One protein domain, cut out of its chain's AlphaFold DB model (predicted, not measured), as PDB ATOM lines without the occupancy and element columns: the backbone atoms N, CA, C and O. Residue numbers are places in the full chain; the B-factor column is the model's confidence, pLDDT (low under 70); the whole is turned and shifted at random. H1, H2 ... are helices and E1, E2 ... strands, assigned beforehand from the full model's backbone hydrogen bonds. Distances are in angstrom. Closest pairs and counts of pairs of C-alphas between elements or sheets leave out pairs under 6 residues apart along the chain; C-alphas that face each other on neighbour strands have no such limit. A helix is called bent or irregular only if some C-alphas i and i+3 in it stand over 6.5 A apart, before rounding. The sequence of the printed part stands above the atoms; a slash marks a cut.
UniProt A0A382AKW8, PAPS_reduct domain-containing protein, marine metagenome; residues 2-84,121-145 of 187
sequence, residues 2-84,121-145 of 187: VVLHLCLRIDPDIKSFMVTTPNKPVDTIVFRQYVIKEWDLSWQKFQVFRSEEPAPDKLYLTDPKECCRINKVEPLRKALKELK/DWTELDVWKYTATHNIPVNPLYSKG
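What this domain is: This is residues 2 to 84 and 121 to 145 of the 187 residues of the protein "PAPS_reduct domain-containing protein" of marine metagenome (UniProt A0A382AKW8). A small ribbon of two parallel strands, E1 and E2, sits between two helical parts, with H2 over one face and the arm H4b of the bent helix H4 packed on the other. H1 and H5 lie toward one end of the domain, H3 and H4a at the far end, while residues 121 to 126 stick out. The printed part has 108 residues, mostly helix, in the order H1 E1 H2 E2 H3 H4 H5. It is only just compact, close to loose, with a radius of gyration of the C-alphas of 15.7 A and spans of 42 by 35 by 29 A.

How they stand to each other: H1, residues 2 to 10, only just touches H5, residues 124 to 133, with 3 pairs of C-alphas within 8 A, the closest being Val 2 and Thr 131 at 6.5 A; they run the same way at a steep tilt of 48 degrees. E1, residues 16 to 19, and E2, residues 46 to 49, are parallel neighbours at 22 degrees, with N 18 and O 47 at 2.9 A, within hydrogen-bond range. Between them in the chain is H2, residues 26 to 38, in a strand-helix-strand unit, two parallel strands joined through a helix, with a right-handed crossover; the closest C-alphas of H2 and E2, Ile 36 and Phe 46, are 7.7 A apart. H3, residues 59 to 62, and H4a, residues 64 to 71, touch only at the corner, closest at the C-alphas of Tyr 60 and Cys 67, 5.5 A. By its hydrogen bonds H4, residues 64 to 83, was assigned as one helix, but it is bent: C-alphas 71 and 74 are 6.8 A apart, and H4a and H4b, residues 74 to 83, stand at a shallow tilt of 34 degrees, only just short of steep. The closest C-alphas of H4b and E2 are Pro 75 and Phe 49, 5.7 A. Every O i to N i+4 pair is within hydrogen-bond range in H2, H4a, H4b and H5; in H1 4 of 5 are, and H3 is too short for one.

Where its parts are: H1 begins at C-alpha 2, (-46.695, 11.506, 4.628). H2 measures 18.3 A, H5 14.2 A and H4b 14.1 A from first to last C-alpha. H5 ends at C-alpha 133, (-55.414, 11.907, -1.938).

The domain as a whole: The C-alphas farthest apart, of Ile 10 and Thr 62, are 43.1 A apart. Residues 85 to 120 are not printed, and C-alphas 84 and 121 are 27.3 A apart across this cut. Of the links printed whole, none is long. No printed residue has a pLDDT under 70.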
ATOM      1  N   VAL A   2     -46.861  12.200   5.926       98.25
ATOM      2  CA  VAL A   2     -46.695  11.506   4.628       98.25
ATOM      3  C   VAL A   2     -45.696  10.345   4.672       98.25
ATOM      4  O   VAL A   2     -46.065   9.232   4.323       98.25
ATOM      5  N   VAL A   3     -44.472  10.573   5.161       98.25
ATOM      6  CA  VAL A   3     -43.453   9.509   5.259       98.25
ATOM      7  C   VAL A   3     -43.902   8.358   6.155       98.25
ATOM      8  O   VAL A   3     -43.752   7.207   5.776       98.25
ATOM      9  N   LEU A   4     -44.516   8.652   7.305       97.56
ATOM     10  CA  LEU A   4     -45.039   7.608   8.187       97.56
ATOM     11  C   LEU A   4     -46.132   6.787   7.485       97.56
ATOM     12  O   LEU A   4     -46.086   5.566   7.535       97.56
ATOM     13  N   HIS A   5     -47.055   7.438   6.770       98.06
ATOM     14  CA  HIS A   5     -48.068   6.745   5.972       98.06
ATOM     15  C   HIS A   5     -47.446   5.881   4.861       98.06
ATOM     16  O   HIS A   5     -47.851   4.739   4.685       98.06
ATOM     17  N   LEU A   6     -46.447   6.394   4.130       98.06
ATOM     18  CA  LEU A   6     -45.709   5.621   3.121       98.06
ATOM     19  C   LEU A   6     -45.071   4.366   3.730       98.06
ATOM     20  O   LEU A   6     -45.232   3.282   3.179       98.06
ATOM     21  N   CYS A   7     -44.401   4.505   4.875       97.31
ATOM     22  CA  CYS A   7     -43.778   3.378   5.559       97.31
ATOM     23  C   CYS A   7     -44.810   2.347   6.031       97.31
ATOM     24  O   CYS A   7     -44.638   1.168   5.753       97.31
ATOM     25  N   LEU A   8     -45.904   2.780   6.668       96.25
ATOM     26  CA  LEU A   8     -46.958   1.883   7.170       96.25
ATOM     27  C   LEU A   8     -47.673   1.110   6.056       96.25
ATOM     28  O   LEU A   8     -48.183   0.019   6.288       96.25
ATOM     29  N   ARG A   9     -47.706   1.657   4.835       96.06
ATOM     30  CA  ARG A   9     -48.233   0.949   3.662       96.06
ATOM     31  C   ARG A   9     -47.333  -0.186   3.174       96.06
ATOM     32  O   ARG A   9     -47.822  -1.048   2.452       96.06
ATOM     33  N   ILE A  10     -46.046  -0.149   3.507       96.62
ATOM     34  CA  ILE A  10     -45.063  -1.177   3.145       96.62
ATOM     35  C   ILE A  10     -44.917  -2.177   4.293       96.62
ATOM     36  O   ILE A  10     -44.966  -3.382   4.068       96.62
ATOM     37  N   ASP A  11     -44.763  -1.666   5.511       95.06
ATOM     38  CA  ASP A  11     -44.591  -2.436   6.737       95.06
ATOM     39  C   ASP A  11     -45.481  -1.844   7.850       95.06
ATOM     40  O   ASP A  11     -45.119  -0.836   8.469       95.06
ATOM     41  N   PRO A  12     -46.653  -2.452   8.120       92.88
ATOM     42  CA  PRO A  12     -47.560  -2.026   9.189       92.88
ATOM     43  C   PRO A  12     -46.979  -2.149  10.606       92.88
ATOM     44  O   PRO A  12     -47.552  -1.599  11.552       92.88
ATOM     45  N   ASP A  13     -45.876  -2.880  10.778       92.50
ATOM     46  CA  ASP A  13     -45.200  -3.094  12.058       92.50
ATOM     47  C   ASP A  13     -43.931  -2.241  12.207       92.50
ATOM     48  O   ASP A  13     -43.240  -2.330  13.231       92.50
ATOM     49  N   ILE A  14     -43.648  -1.363  11.235       94.56
ATOM     50  CA  ILE A  14     -42.475  -0.495  11.274       94.56
ATOM     51  C   ILE A  14     -42.452   0.345  12.555       94.56
ATOM     52  O   ILE A  14     -43.418   1.012  12.941       94.56
ATOM     53  N   LYS A  15     -41.296   0.344  13.221       95.56
ATOM     54  CA  LYS A  15     -41.081   1.160  14.415       95.56
ATOM     55  C   LYS A  15     -40.933   2.627  14.035       95.56
ATOM     56  O   LYS A  15     -40.239   2.992  13.090       95.56
ATOM     57  N   SER A  16     -41.535   3.481  14.841       96.00
ATOM     58  CA  SER A  16     -41.502   4.927  14.706       96.00
ATOM     59  C   SER A  16     -41.278   5.569  16.070       96.00
ATOM     60  O   SER A  16     -41.509   4.973  17.123       96.00
ATOM     61  N   PHE A  17     -40.774   6.797  16.071       96.56
ATOM     62  CA  PHE A  17     -40.572   7.533  17.306       96.56
ATOM     63  C   PHE A  17     -40.736   9.031  17.091       96.56
ATOM     64  O   PHE A  17     -40.691   9.539  15.970       96.56
ATOM     65  N   MET A  18     -40.911   9.749  18.193       96.19
ATOM     66  CA  MET A  18     -40.946  11.202  18.212       96.19
ATOM     67  C   MET A  18     -40.054  11.739  19.321       96.19
ATOM     68  O   MET A  18     -40.170  11.330  20.473       96.19
ATOM     69  N   VAL A  19     -39.248  12.743  18.991       97.19
ATOM     70  CA  VAL A  19     -38.627  13.606  19.995       97.19
ATOM     71  C   VAL A  19     -39.594  14.735  20.359       97.19
ATOM     72  O   VAL A  19     -40.102  15.443  19.484       97.19
ATOM     73  N   THR A  20     -39.874  14.899  21.650       96.94
ATOM     74  CA  THR A  20     -40.712  15.976  22.184       96.94
ATOM     75  C   THR A  20     -39.908  16.899  23.091       96.94
ATOM     76  O   THR A  20     -38.986  16.474  23.778       96.94
ATOM     77  N   THR A  21     -40.292  18.173  23.108       96.81
ATOM     78  CA  THR A  21     -39.669  19.220  23.925       96.81
ATOM     79  C   THR A  21     -40.669  19.732  24.970       96.81
ATOM     80  O   THR A  21     -41.875  19.538  24.779       96.81
ATOM     81  N   PRO A  22     -40.221  20.423  26.036       95.81
ATOM     82  CA  PRO A  22     -41.133  21.079  26.982       95.81
ATOM     83  C   PRO A  22     -42.049  22.108  26.309       95.81
ATOM     84  O   PRO A  22     -43.198  22.278  26.689       95.81
ATOM     85  N   ASN A  23     -41.547  22.743  25.249       96.38
ATOM     86  CA  ASN A  23     -42.240  23.789  24.502       96.38
ATOM     87  C   ASN A  23     -43.027  23.245  23.297       96.38
ATOM     88  O   ASN A  23     -43.267  23.980  22.336       96.38
ATOM     89  N   LYS A  24     -43.374  21.953  23.277       97.38
ATOM     90  CA  LYS A  24     -44.156  21.379  22.177       97.38
ATOM     91  C   LYS A  24     -45.590  21.935  22.222       97.38
ATOM     92  O   LYS A  24     -46.212  21.872  23.280       97.38
ATOM     93  N   PRO A  25     -46.152  22.427  21.099       97.81
ATOM     94  CA  PRO A  25     -47.521  22.939  21.088       97.81
ATOM     95  C   PRO A  25     -48.527  21.877  21.537       97.81
ATOM     96  O   PRO A  25     -48.465  20.735  21.063       97.81
ATOM     97  N   VAL A  26     -49.480  22.264  22.390       97.19
ATOM     98  CA  VAL A  26     -50.526  21.368  22.914       97.19
ATOM     99  C   VAL A  26     -51.319  20.733  21.774       97.19
ATOM    100  O   VAL A  26     -51.470  19.514  21.753       97.19
ATOM    101  N   ASP A  27     -51.703  21.515  20.761       97.50
ATOM    102  CA  ASP A  27     -52.369  21.034  19.545       97.50
ATOM    103  C   ASP A  27     -51.594  19.886  18.876       97.50
ATOM    104  O   ASP A  27     -52.184  18.924  18.394       97.50
ATOM    105  N   THR A  28     -50.256  19.938  18.888       97.94
ATOM    106  CA  THR A  28     -49.430  18.870  18.308       97.94
ATOM    107  C   THR A  28     -49.355  17.634  19.200       97.94
ATOM    108  O   THR A  28     -49.269  16.519  18.688       97.94
ATOM    109  N   ILE A  29     -49.385  17.807  20.523       96.81
ATOM    110  CA  ILE A  29     -49.432  16.692  21.479       96.81
ATOM    111  C   ILE A  29     -50.761  15.940  21.340       96.81
ATOM    112  O   ILE A  29     -50.755  14.711  21.250       96.81
ATOM    113  N   VAL A  30     -51.873  16.675  21.266       97.69
ATOM    114  CA  VAL A  30     -53.219  16.123  21.047       97.69
ATOM    115  C   VAL A  30     -53.300  15.449  19.678       97.69
ATOM    116  O   VAL A  30     -53.718  14.298  19.581       97.69
ATOM    117  N   PHE A  31     -52.811  16.110  18.626       97.75
ATOM    118  CA  PHE A  31     -52.767  15.534  17.282       97.75
ATOM    119  C   PHE A  31     -51.969  14.223  17.231       97.75
ATOM    120  O   PHE A  31     -52.405  13.257  16.615       97.75
ATOM    121  N   ARG A  32     -50.827  14.142  17.926       96.06
ATOM    122  CA  ARG A  32     -50.057  12.894  18.039       96.06
ATOM    123  C   ARG A  32     -50.884  11.779  18.681       96.06
ATOM    124  O   ARG A  32     -50.852  10.661  18.186       96.06
ATOM    125  N   GLN A  33     -51.590  12.057  19.779       95.44
ATOM    126  CA  GLN A  33     -52.433  11.054  20.445       95.44
ATOM    127  C   GLN A  33     -53.553  10.560  19.527       95.44
ATOM    128  O   GLN A  33     -53.807   9.360  19.472       95.44
ATOM    129  N   TYR A  34     -54.170  11.476  18.777       96.44
ATOM    130  CA  TYR A  34     -55.141  11.133  17.747       96.44
ATOM    131  C   TYR A  34     -54.537  10.190  16.698       96.44
ATOM    132  O   TYR A  34     -55.077   9.112  16.484       96.44
ATOM    133  N   VAL A  35     -53.385  10.537  16.112       96.19
ATOM    134  CA  VAL A  35     -52.715   9.709  15.091       96.19
ATOM    135  C   VAL A  35     -52.328   8.336  15.634       96.19
ATOM    136  O   VAL A  35     -52.538   7.341  14.954       96.19
ATOM    137  N   ILE A  36     -51.782   8.269  16.852       94.50
ATOM    138  CA  ILE A  36     -51.412   6.998  17.490       94.50
ATOM    139  C   ILE A  36     -52.616   6.059  17.567       94.50
ATOM    140  O   ILE A  36     -52.491   4.879  17.260       94.50
ATOM    141  N   LYS A  37     -53.775   6.595  17.959       94.31
ATOM    142  CA  LYS A  37     -55.017   5.832  18.047       94.31
ATOM    143  C   LYS A  37     -55.547   5.453  16.663       94.31
ATOM    144  O   LYS A  37     -55.884   4.298  16.447       94.31
ATOM    145  N   GLU A  38     -55.626   6.419  15.753       94.56
ATOM    146  CA  GLU A  38     -56.226   6.251  14.425       94.56
ATOM    147  C   GLU A  38     -55.435   5.275  13.547       94.56
ATOM    148  O   GLU A  38     -56.012   4.550  12.745       94.56
ATOM    149  N   TRP A  39     -54.109   5.251  13.689       95.12
ATOM    150  CA  TRP A  39     -53.214   4.417  12.881       95.12
ATOM    151  C   TRP A  39     -52.709   3.173  13.622       95.12
ATOM    152  O   TRP A  39     -51.743   2.561  13.173       95.12
ATOM    153  N   ASP A  40     -53.328   2.821  14.754       91.94
ATOM    154  CA  ASP A  40     -52.966   1.666  15.594       91.94
ATOM    155  C   ASP A  40     -51.452   1.556  15.875       91.94
ATOM    156  O   ASP A  40     -50.810   0.506  15.790       91.94
ATOM    157  N   LEU A  41     -50.844   2.695  16.210       90.19
ATOM    158  CA  LEU A  41     -49.428   2.769  16.546       90.19
ATOM    159  C   LEU A  41     -49.248   2.392  18.014       90.19
ATOM    160  O   LEU A  41     -49.022   3.249  18.871       90.19
ATOM    161  N   SER A  42     -49.387   1.099  18.309       83.81
ATOM    162  CA  SER A  42     -49.216   0.561  19.661       83.81
ATOM    163  C   SER A  42     -47.879   0.994  20.288       83.81
ATOM    164  O   SER A  42     -46.934   1.389  19.601       83.81
ATOM    165  N   TRP A  43     -47.751   0.884  21.614       75.62
ATOM    166  CA  TRP A  43     -46.523   1.275  22.329       75.62
ATOM    167  C   TRP A  43     -45.260   0.539  21.838       75.62
ATOM    168  O   TRP A  43     -44.145   1.026  22.012       75.62
ATOM    169  N   GLN A  44     -45.425  -0.626  21.204       80.00
ATOM    170  CA  GLN A  44     -44.336  -1.395  20.596       80.00
ATOM    171  C   GLN A  44     -43.866  -0.782  19.266       80.00
ATOM    172  O   GLN A  44     -42.703  -0.946  18.891       80.00
ATOM    173  N   LYS A  45     -44.758  -0.055  18.580       88.44
ATOM    174  CA  LYS A  45     -44.550   0.580  17.271       88.44
ATOM    175  C   LYS A  45     -44.218   2.068  17.367       88.44
ATOM    176  O   LYS A  45     -43.602   2.595  16.445       88.44
ATOM    177  N   PHE A  46     -44.600   2.753  18.448       94.75
ATOM    178  CA  PHE A  46     -44.356   4.187  18.616       94.75
ATOM    179  C   PHE A  46     -43.802   4.543  19.995       94.75
ATOM    180  O   PHE A  46     -44.436   4.302  21.021       94.75
ATOM    181  N   GLN A  47     -42.637   5.194  20.013       95.62
ATOM    182  CA  GLN A  47     -41.977   5.640  21.243       95.62
ATOM    183  C   GLN A  47     -41.756   7.156  21.273       95.62
ATOM    184  O   GLN A  47     -41.624   7.815  20.242       95.62
ATOM    185  N   VAL A  48     -41.708   7.732  22.477       96.25
ATOM    186  CA  VAL A  48     -41.479   9.171  22.678       96.25
ATOM    187  C   VAL A  48     -40.216   9.386  23.492       96.25
ATOM    188  O   VAL A  48     -40.118   8.921  24.623       96.25
ATOM    189  N   PHE A  49     -39.300  10.176  22.943       97.75
ATOM    190  CA  PHE A  49     -38.051  10.574  23.580       97.75
ATOM    191  C   PHE A  49     -38.089  12.062  23.932       97.75
ATOM    192  O   PHE A  49     -38.701  12.869  23.231       97.75
ATOM    193  N   ARG A  50     -37.452  12.437  25.040       97.50
ATOM    194  CA  ARG A  50     -37.323  13.818  25.529       97.50
ATOM    195  C   ARG A  50     -36.044  13.950  26.344       97.50
ATOM    196  O   ARG A  50     -35.507  12.929  26.770       97.50
ATOM    197  N   SER A  51     -35.598  15.183  26.573       96.75
ATOM    198  CA  SER A  51     -34.518  15.420  27.532       96.75
ATOM    199  C   SER A  51     -34.990  15.094  28.949       96.75
ATOM    200  O   SER A  51     -36.141  15.382  29.297       96.75
ATOM    201  N   GLU A  52     -34.110  14.485  29.737       95.50
ATOM    202  CA  GLU A  52     -34.298  14.288  31.181       95.50
ATOM    203  C   GLU A  52     -34.054  15.592  31.942       95.50
ATOM    204  O   GLU A  52     -34.790  15.909  32.872       95.50
ATOM    205  N   GLU A  53     -33.095  16.386  31.461       97.06
ATOM    206  CA  GLU A  53     -32.766  17.720  31.949       97.06
ATOM    207  C   GLU A  53     -33.004  18.715  30.805       97.06
ATOM    208  O   GLU A  53     -32.147  18.908  29.936       97.06
ATOM    209  N   PRO A  54     -34.217  19.282  30.688       96.69
ATOM    210  CA  PRO A  54     -34.513  20.205  29.609       96.69
ATOM    211  C   PRO A  54     -33.698  21.490  29.719       96.69
ATOM    212  O   PRO A  54     -33.341  21.922  30.814       96.69
ATOM    213  N   ALA A  55     -33.460  22.135  28.575       96.88
ATOM    214  CA  ALA A  55     -32.726  23.397  28.559       96.88
ATOM    215  C   ALA A  55     -33.396  24.454  29.463       96.88
ATOM    216  O   ALA A  55     -34.632  24.479  29.529       96.88
ATOM    217  N   PRO A  56     -32.612  25.360  30.080       96.88
ATOM    218  CA  PRO A  56     -33.139  26.485  30.841       96.88
ATOM    219  C   PRO A  56     -34.220  27.262  30.086       96.88
ATOM    220  O   PRO A  56     -34.168  27.407  28.856       96.88
ATOM    221  N   ASP A  57     -35.196  27.786  30.833       93.94
ATOM    222  CA  ASP A  57     -36.261  28.595  30.245       93.94
ATOM    223  C   ASP A  57     -35.674  29.774  29.455       93.94
ATOM    224  O   ASP A  57     -34.649  30.349  29.821       93.94
ATOM    225  N   LYS A  58     -36.323  30.112  28.338       95.00
ATOM    226  CA  LYS A  58     -35.922  31.191  27.420       95.00
ATOM    227  C   LYS A  58     -34.529  31.084  26.794       95.00
ATOM    228  O   LYS A  58     -34.191  31.967  26.010       95.00
ATOM    229  N   LEU A  59     -33.775  29.991  26.984       96.88
ATOM    230  CA  LEU A  59     -32.503  29.785  26.270       96.88
ATOM    231  C   LEU A  59     -32.678  29.866  24.745       96.88
ATOM    232  O   LEU A  59     -31.780  30.294  24.037       96.88
ATOM    233  N   TYR A  60     -33.866  29.538  24.227       95.19
ATOM    234  CA  TYR A  60     -34.189  29.673  22.804       95.19
ATOM    235  C   TYR A  60     -34.095  31.111  22.254       95.19
ATOM    236  O   TYR A  60     -34.065  31.268  21.037       95.19
ATOM    237  N   LEU A  61     -34.088  32.142  23.108       95.12
ATOM    238  CA  LEU A  61     -33.908  33.538  22.698       95.12
ATOM    239  C   LEU A  61     -32.431  33.887  22.498       95.12
ATOM    240  O   LEU A  61     -32.094  34.606  21.563       95.12
ATOM    241  N   THR A  62     -31.562  33.395  23.382       95.62
ATOM    242  CA  THR A  62     -30.144  33.776  23.436       95.62
ATOM    243  C   THR A  62     -29.242  32.766  22.738       95.62
ATOM    244  O   THR A  62     -28.350  33.162  21.997       95.62
ATOM    245  N   ASP A  63     -29.505  31.473  22.927       96.25
ATOM    246  CA  ASP A  63     -28.808  30.366  22.276       96.25
ATOM    247  C   ASP A  63     -29.800  29.277  21.805       96.25
ATOM    248  O   ASP A  63     -29.945  28.196  22.395       96.25
ATOM    249  N   PRO A  64     -30.542  29.548  20.716       95.75
ATOM    250  CA  PRO A  64     -31.451  28.577  20.111       95.75
ATOM    251  C   PRO A  64     -30.773  27.289  19.632       95.75
ATOM    252  O   PRO A  64     -31.457  26.259  19.559       95.75
ATOM    253  N   LYS A  65     -29.472  27.317  19.308       94.81
ATOM    254  CA  LYS A  65     -28.726  26.120  18.897       94.81
ATOM    255  C   LYS A  65     -28.537  25.197  20.089       94.81
ATOM    256  O   LYS A  65     -28.952  24.042  20.004       94.81
ATOM    257  N   GLU A  66     -28.045  25.714  21.210       96.50
ATOM    258  CA  GLU A  66     -27.869  24.932  22.435       96.50
ATOM    259  C   GLU A  66     -29.208  24.443  22.999       96.50
ATOM    260  O   GLU A  66     -29.371  23.268  23.338       96.50
ATOM    261  N   CYS A  67     -30.237  25.298  22.982       97.62
ATOM    262  CA  CYS A  67     -31.591  24.894  23.353       97.62
ATOM    263  C   CYS A  67     -32.103  23.717  22.502       97.62
ATOM    264  O   CYS A  67     -32.740  22.797  23.027       97.62
ATOM    265  N   CYS A  68     -31.838  23.724  21.189       96.88
ATOM    266  CA  CYS A  68     -32.184  22.605  20.314       96.88
ATOM    267  C   CYS A  68     -31.273  21.391  20.532       96.88
ATOM    268  O   CYS A  68     -31.777  20.271  20.455       96.88
ATOM    269  N   ARG A  69     -29.987  21.575  20.843       97.12
ATOM    270  CA  ARG A  69     -29.063  20.483  21.159       97.12
ATOM    271  C   ARG A  69     -29.594  19.657  22.332       97.12
ATOM    272  O   ARG A  69     -29.891  18.478  22.143       97.12
ATOM    273  N   ILE A  70     -29.857  20.316  23.463       97.69
ATOM    274  CA  ILE A  70     -30.372  19.697  24.695       97.69
ATOM    275  C   ILE A  70     -31.760  19.086  24.473       97.69
ATOM    276  O   ILE A  70     -32.022  17.930  24.788       97.69
ATOM    277  N   ASN A  71     -32.700  19.848  23.904       97.81
ATOM    278  CA  ASN A  71     -34.093  19.394  23.845       97.81
ATOM    279  C   ASN A  71     -34.413  18.482  22.652       97.81
ATOM    280  O   ASN A  71     -35.485  17.873  22.644       97.81
ATOM    281  N   LYS A  72     -33.570  18.433  21.612       97.12
ATOM    282  CA  LYS A  72     -33.879  17.723  20.357       97.12
ATOM    283  C   LYS A  72     -32.776  16.783  19.893       97.12
ATOM    284  O   LYS A  72     -33.083  15.638  19.577       97.12
ATOM    285  N   VAL A  73     -31.529  17.251  19.836       96.88
ATOM    286  CA  VAL A  73     -30.418  16.458  19.283       96.88
ATOM    287  C   VAL A  73     -30.013  15.343  20.242       96.88
ATOM    288  O   VAL A  73     -29.937  14.190  19.827       96.88
ATOM    289  N   GLU A  74     -29.823  15.634  21.529       96.75
ATOM    290  CA  GLU A  74     -29.475  14.602  22.514       96.75
ATOM    291  C   GLU A  74     -30.576  13.536  22.665       96.75
ATOM    292  O   GLU A  74     -30.253  12.347  22.586       96.75
ATOM    293  N   PRO A  75     -31.879  13.882  22.765       97.75
ATOM    294  CA  PRO A  75     -32.935  12.873  22.791       97.75
ATOM    295  C   PRO A  75     -33.040  12.062  21.497       97.75
ATOM    296  O   PRO A  75     -33.404  10.892  21.553       97.75
ATOM    297  N   LEU A  76     -32.711  12.646  20.337       97.38
ATOM    298  CA  LEU A  76     -32.615  11.899  19.080       97.38
ATOM    299  C   LEU A  76     -31.472  10.881  19.137       97.38
ATOM    300  O   LEU A  76     -31.692   9.712  18.836       97.38
ATOM    301  N   ARG A  77     -30.273  11.295  19.567       95.94
ATOM    302  CA  ARG A  77     -29.126  10.386  19.741       95.94
ATOM    303  C   ARG A  77     -29.461   9.250  20.707       95.94
ATOM    304  O   ARG A  77     -29.164   8.093  20.417       95.94
ATOM    305  N   LYS A  78     -30.141   9.565  21.814       96.50
ATOM    306  CA  LYS A  78     -30.661   8.575  22.767       96.50
ATOM    307  C   LYS A  78     -31.628   7.600  22.089       96.50
ATOM    308  O   LYS A  78     -31.435   6.394  22.206       96.50
ATOM    309  N   ALA A  79     -32.595   8.106  21.320       97.00
ATOM    310  CA  ALA A  79     -33.545   7.277  20.577       97.00
ATOM    311  C   ALA A  79     -32.845   6.299  19.628       97.00
ATOM    312  O   ALA A  79     -33.133   5.107  19.650       97.00
ATOM    313  N   LEU A  80     -31.886   6.780  18.832       96.50
ATOM    314  CA  LEU A  80     -31.140   5.937  17.896       96.50
ATOM    315  C   LEU A  80     -30.297   4.879  18.626       96.50
ATOM    316  O   LEU A  80     -30.268   3.723  18.204       96.50
ATOM    317  N   LYS A  81     -29.674   5.235  19.757       95.69
ATOM    318  CA  LYS A  81     -28.888   4.306  20.585       95.69
ATOM    319  C   LYS A  81     -29.743   3.218  21.241       95.69
ATOM    320  O   LYS A  81     -29.307   2.070  21.322       95.69
ATOM    321  N   GLU A  82     -30.930   3.566  21.733       95.94
ATOM    322  CA  GLU A  82     -31.830   2.626  22.410       95.94
ATOM    323  C   GLU A  82     -32.579   1.728  21.425       95.94
ATOM    324  O   GLU A  82     -32.666   0.519  21.637       95.94
ATOM    325  N   LEU A  83     -33.076   2.301  20.324       95.38
ATOM    326  CA  LEU A  83     -33.829   1.566  19.309       95.38
ATOM    327  C   LEU A  83     -32.936   0.708  18.407       95.38
ATOM    328  O   LEU A  83     -33.428  -0.277  17.856       95.38
ATOM    329  N   LYS A  84     -31.659   1.083  18.252       95.12
ATOM    330  CA  LYS A  84     -30.662   0.417  17.393       95.12
ATOM    331  C   LYS A  84     -31.202   0.092  15.990       95.12
ATOM    332  O   LYS A  84     -31.154  -1.067  15.573       95.12
ATOM    333  N   ASP A 121     -36.987  15.219  -2.764       94.94
ATOM    334  CA  ASP A 121     -37.290  15.958  -3.990       94.94
ATOM    335  C   ASP A 121     -38.743  16.451  -4.081       94.94
ATOM    336  O   ASP A 121     -39.110  17.088  -5.064       94.94
ATOM    337  N   TRP A 122     -39.581  16.175  -3.079       96.94
ATOM    338  CA  TRP A 122     -40.976  16.614  -3.093       96.94
ATOM    339  C   TRP A 122     -41.088  18.108  -2.790       96.94
ATOM    340  O   TRP A 122     -40.393  18.641  -1.922       96.94
ATOM    341  N   THR A 123     -42.026  18.776  -3.454       95.44
ATOM    342  CA  THR A 123     -42.450  20.142  -3.116       95.44
ATOM    343  C   THR A 123     -43.496  20.136  -1.995       95.44
ATOM    344  O   THR A 123     -44.099  19.095  -1.704       95.44
ATOM    345  N   GLU A 124     -43.791  21.295  -1.383       94.62
ATOM    346  CA  GLU A 124     -44.957  21.421  -0.488       94.62
ATOM    347  C   GLU A 124     -46.242  20.919  -1.153       94.62
ATOM    348  O   GLU A 124     -47.061  20.240  -0.530       94.62
ATOM    349  N   LEU A 125     -46.418  21.246  -2.436       95.88
ATOM    350  CA  LEU A 125     -47.607  20.890  -3.195       95.88
ATOM    351  C   LEU A 125     -47.746  19.372  -3.334       95.88
ATOM    352  O   LEU A 125     -48.857  18.859  -3.217       95.88
ATOM    353  N   ASP A 126     -46.649  18.645  -3.539       98.12
ATOM    354  CA  ASP A 126     -46.677  17.181  -3.615       98.12
ATOM    355  C   ASP A 126     -47.081  16.565  -2.272       98.12
ATOM    356  O   ASP A 126     -47.915  15.656  -2.220       98.12
ATOM    357  N   VAL A 127     -46.577  17.124  -1.163       97.94
ATOM    358  CA  VAL A 127     -46.977  16.723   0.193       97.94
ATOM    359  C   VAL A 127     -48.466  16.964   0.425       97.94
ATOM    360  O   VAL A 127     -49.149  16.069   0.935       97.94
ATOM    361  N   TRP A 128     -48.993  18.128   0.040       97.56
ATOM    362  CA  TRP A 128     -50.415  18.444   0.192       97.56
ATOM    363  C   TRP A 128     -51.304  17.586  -0.712       97.56
ATOM    364  O   TRP A 128     -52.312  17.055  -0.243       97.56
ATOM    365  N   LYS A 129     -50.908  17.361  -1.971       98.50
ATOM    366  CA  LYS A 129     -51.609  16.463  -2.902       98.50
ATOM    367  C   LYS A 129     -51.689  15.043  -2.358       98.50
ATOM    368  O   LYS A 129     -52.770  14.456  -2.355       98.50
ATOM    369  N   TYR A 130     -50.577  14.494  -1.871       98.69
ATOM    370  CA  TYR A 130     -50.555  13.145  -1.306       98.69
ATOM    371  C   TYR A 130     -51.388  13.063  -0.023       98.69
ATOM    372  O   TYR A 130     -52.183  12.140   0.142       98.69
ATOM    373  N   THR A 131     -51.254  14.061   0.856       98.44
ATOM    374  CA  THR A 131     -52.064  14.193   2.077       98.44
ATOM    375  C   THR A 131     -53.557  14.145   1.766       98.44
ATOM    376  O   THR A 131     -54.271  13.347   2.372       98.44
ATOM    377  N   ALA A 132     -54.013  14.939   0.794       98.25
ATOM    378  CA  ALA A 132     -55.414  14.996   0.387       98.25
ATOM    379  C   ALA A 132     -55.880  13.693  -0.280       98.25
ATOM    380  O   ALA A 132     -56.915  13.151   0.089       98.25
ATOM    381  N   THR A 133     -55.087  13.148  -1.208       98.50
ATOM    382  CA  THR A 133     -55.414  11.907  -1.938       98.50
ATOM    383  C   THR A 133     -55.592  10.711  -1.002       98.50
ATOM    384  O   THR A 133     -56.408   9.831  -1.261       98.50
ATOM    385  N   HIS A 134     -54.836  10.674   0.097       98.12
ATOM    386  CA  HIS A 134     -54.847   9.568   1.052       98.12
ATOM    387  C   HIS A 134     -55.585   9.872   2.359       98.12
ATOM    388  O   HIS A 134     -55.503   9.068   3.282       98.12
ATOM    389  N   ASN A 135     -56.298  11.000   2.454       97.44
ATOM    390  CA  ASN A 135     -57.007  11.421   3.669       97.44
ATOM    391  C   ASN A 135     -56.121  11.362   4.929       97.44
ATOM    392  O   ASN A 135     -56.552  10.945   6.004       97.44
ATOM    393  N   ILE A 136     -54.849  11.749   4.793       98.12
ATOM    394  CA  ILE A 136     -53.893  11.710   5.900       98.12
ATOM    395  C   ILE A 136     -54.269  12.803   6.907       98.12
ATOM    396  O   ILE A 136     -54.412  13.959   6.505       98.12
ATOM    397  N   PRO A 137     -54.370  12.495   8.214       97.56
ATOM    398  CA  PRO A 137     -54.623  13.505   9.228       97.56
ATOM    399  C   PRO A 137     -53.579  14.621   9.210       97.56
ATOM    400  O   PRO A 137     -52.375  14.378   9.084       97.56
ATOM    401  N   VAL A 138     -54.048  15.851   9.413       97.75
ATOM    402  CA  VAL A 138     -53.225  17.063   9.404       97.75
ATOM    403  C   VAL A 138     -53.299  17.741  10.763       97.75
ATOM    404  O   VAL A 138     -54.360  17.821  11.380       97.75
ATOM    405  N   ASN A 139     -52.159  18.240  11.240       98.06
ATOM    406  CA  ASN A 139     -52.107  18.979  12.495       98.06
ATOM    407  C   ASN A 139     -52.961  20.262  12.387       98.06
ATOM    408  O   ASN A 139     -52.763  21.030  11.443       98.06
ATOM    409  N   PRO A 140     -53.861  20.548  13.343       97.56
ATOM    410  CA  PRO A 140     -54.774  21.690  13.252       97.56
ATOM    411  C   PRO A 140     -54.067  23.055  13.251       97.56
ATOM    412  O   PRO A 140     -54.683  24.061  12.927       97.56
ATOM    413  N   LEU A 141     -52.773  23.129  13.570       97.56
ATOM    414  CA  LEU A 141     -52.009  24.366  13.413       97.56
ATOM    415  C   LEU A 141     -51.840  24.781  11.942       97.56
ATOM    416  O   LEU A 141     -51.734  25.972  11.669       97.56
ATOM    417  N   TYR A 142     -51.878  23.850  10.983       96.19
ATOM    418  CA  TYR A 142     -51.780  24.211   9.563       96.19
ATOM    419  C   TYR A 142     -52.967  25.071   9.099       96.19
ATOM    420  O   TYR A 142     -52.769  26.028   8.354       96.19
ATOM    421  N   SER A 143     -54.184  24.830   9.607       95.00
ATOM    422  CA  SER A 143     -55.349  25.676   9.290       95.00
ATOM    423  C   SER A 143     -55.298  27.058   9.951       95.00
ATOM    424  O   SER A 143     -56.030  27.957   9.551       95.00
ATOM    425  N   LYS A 144     -54.398  27.254  10.925       95.31
ATOM    426  CA  LYS A 144     -54.102  28.551  11.552       95.31
ATOM    427  C   LYS A 144     -52.985  29.317  10.822       95.31
ATOM    428  O   LYS A 144     -52.478  30.303  11.347       95.31
ATOM    429  N   GLY A 145     -52.574  28.856   9.637       93.81
ATOM    430  CA  GLY A 145     -51.583  29.522   8.789       93.81
ATOM    431  C   GLY A 145     -50.124  29.163   9.081       93.81
ATOM    432  O   GLY A 145     -49.229  29.748   8.477       93.81
TER     433      GLY A 145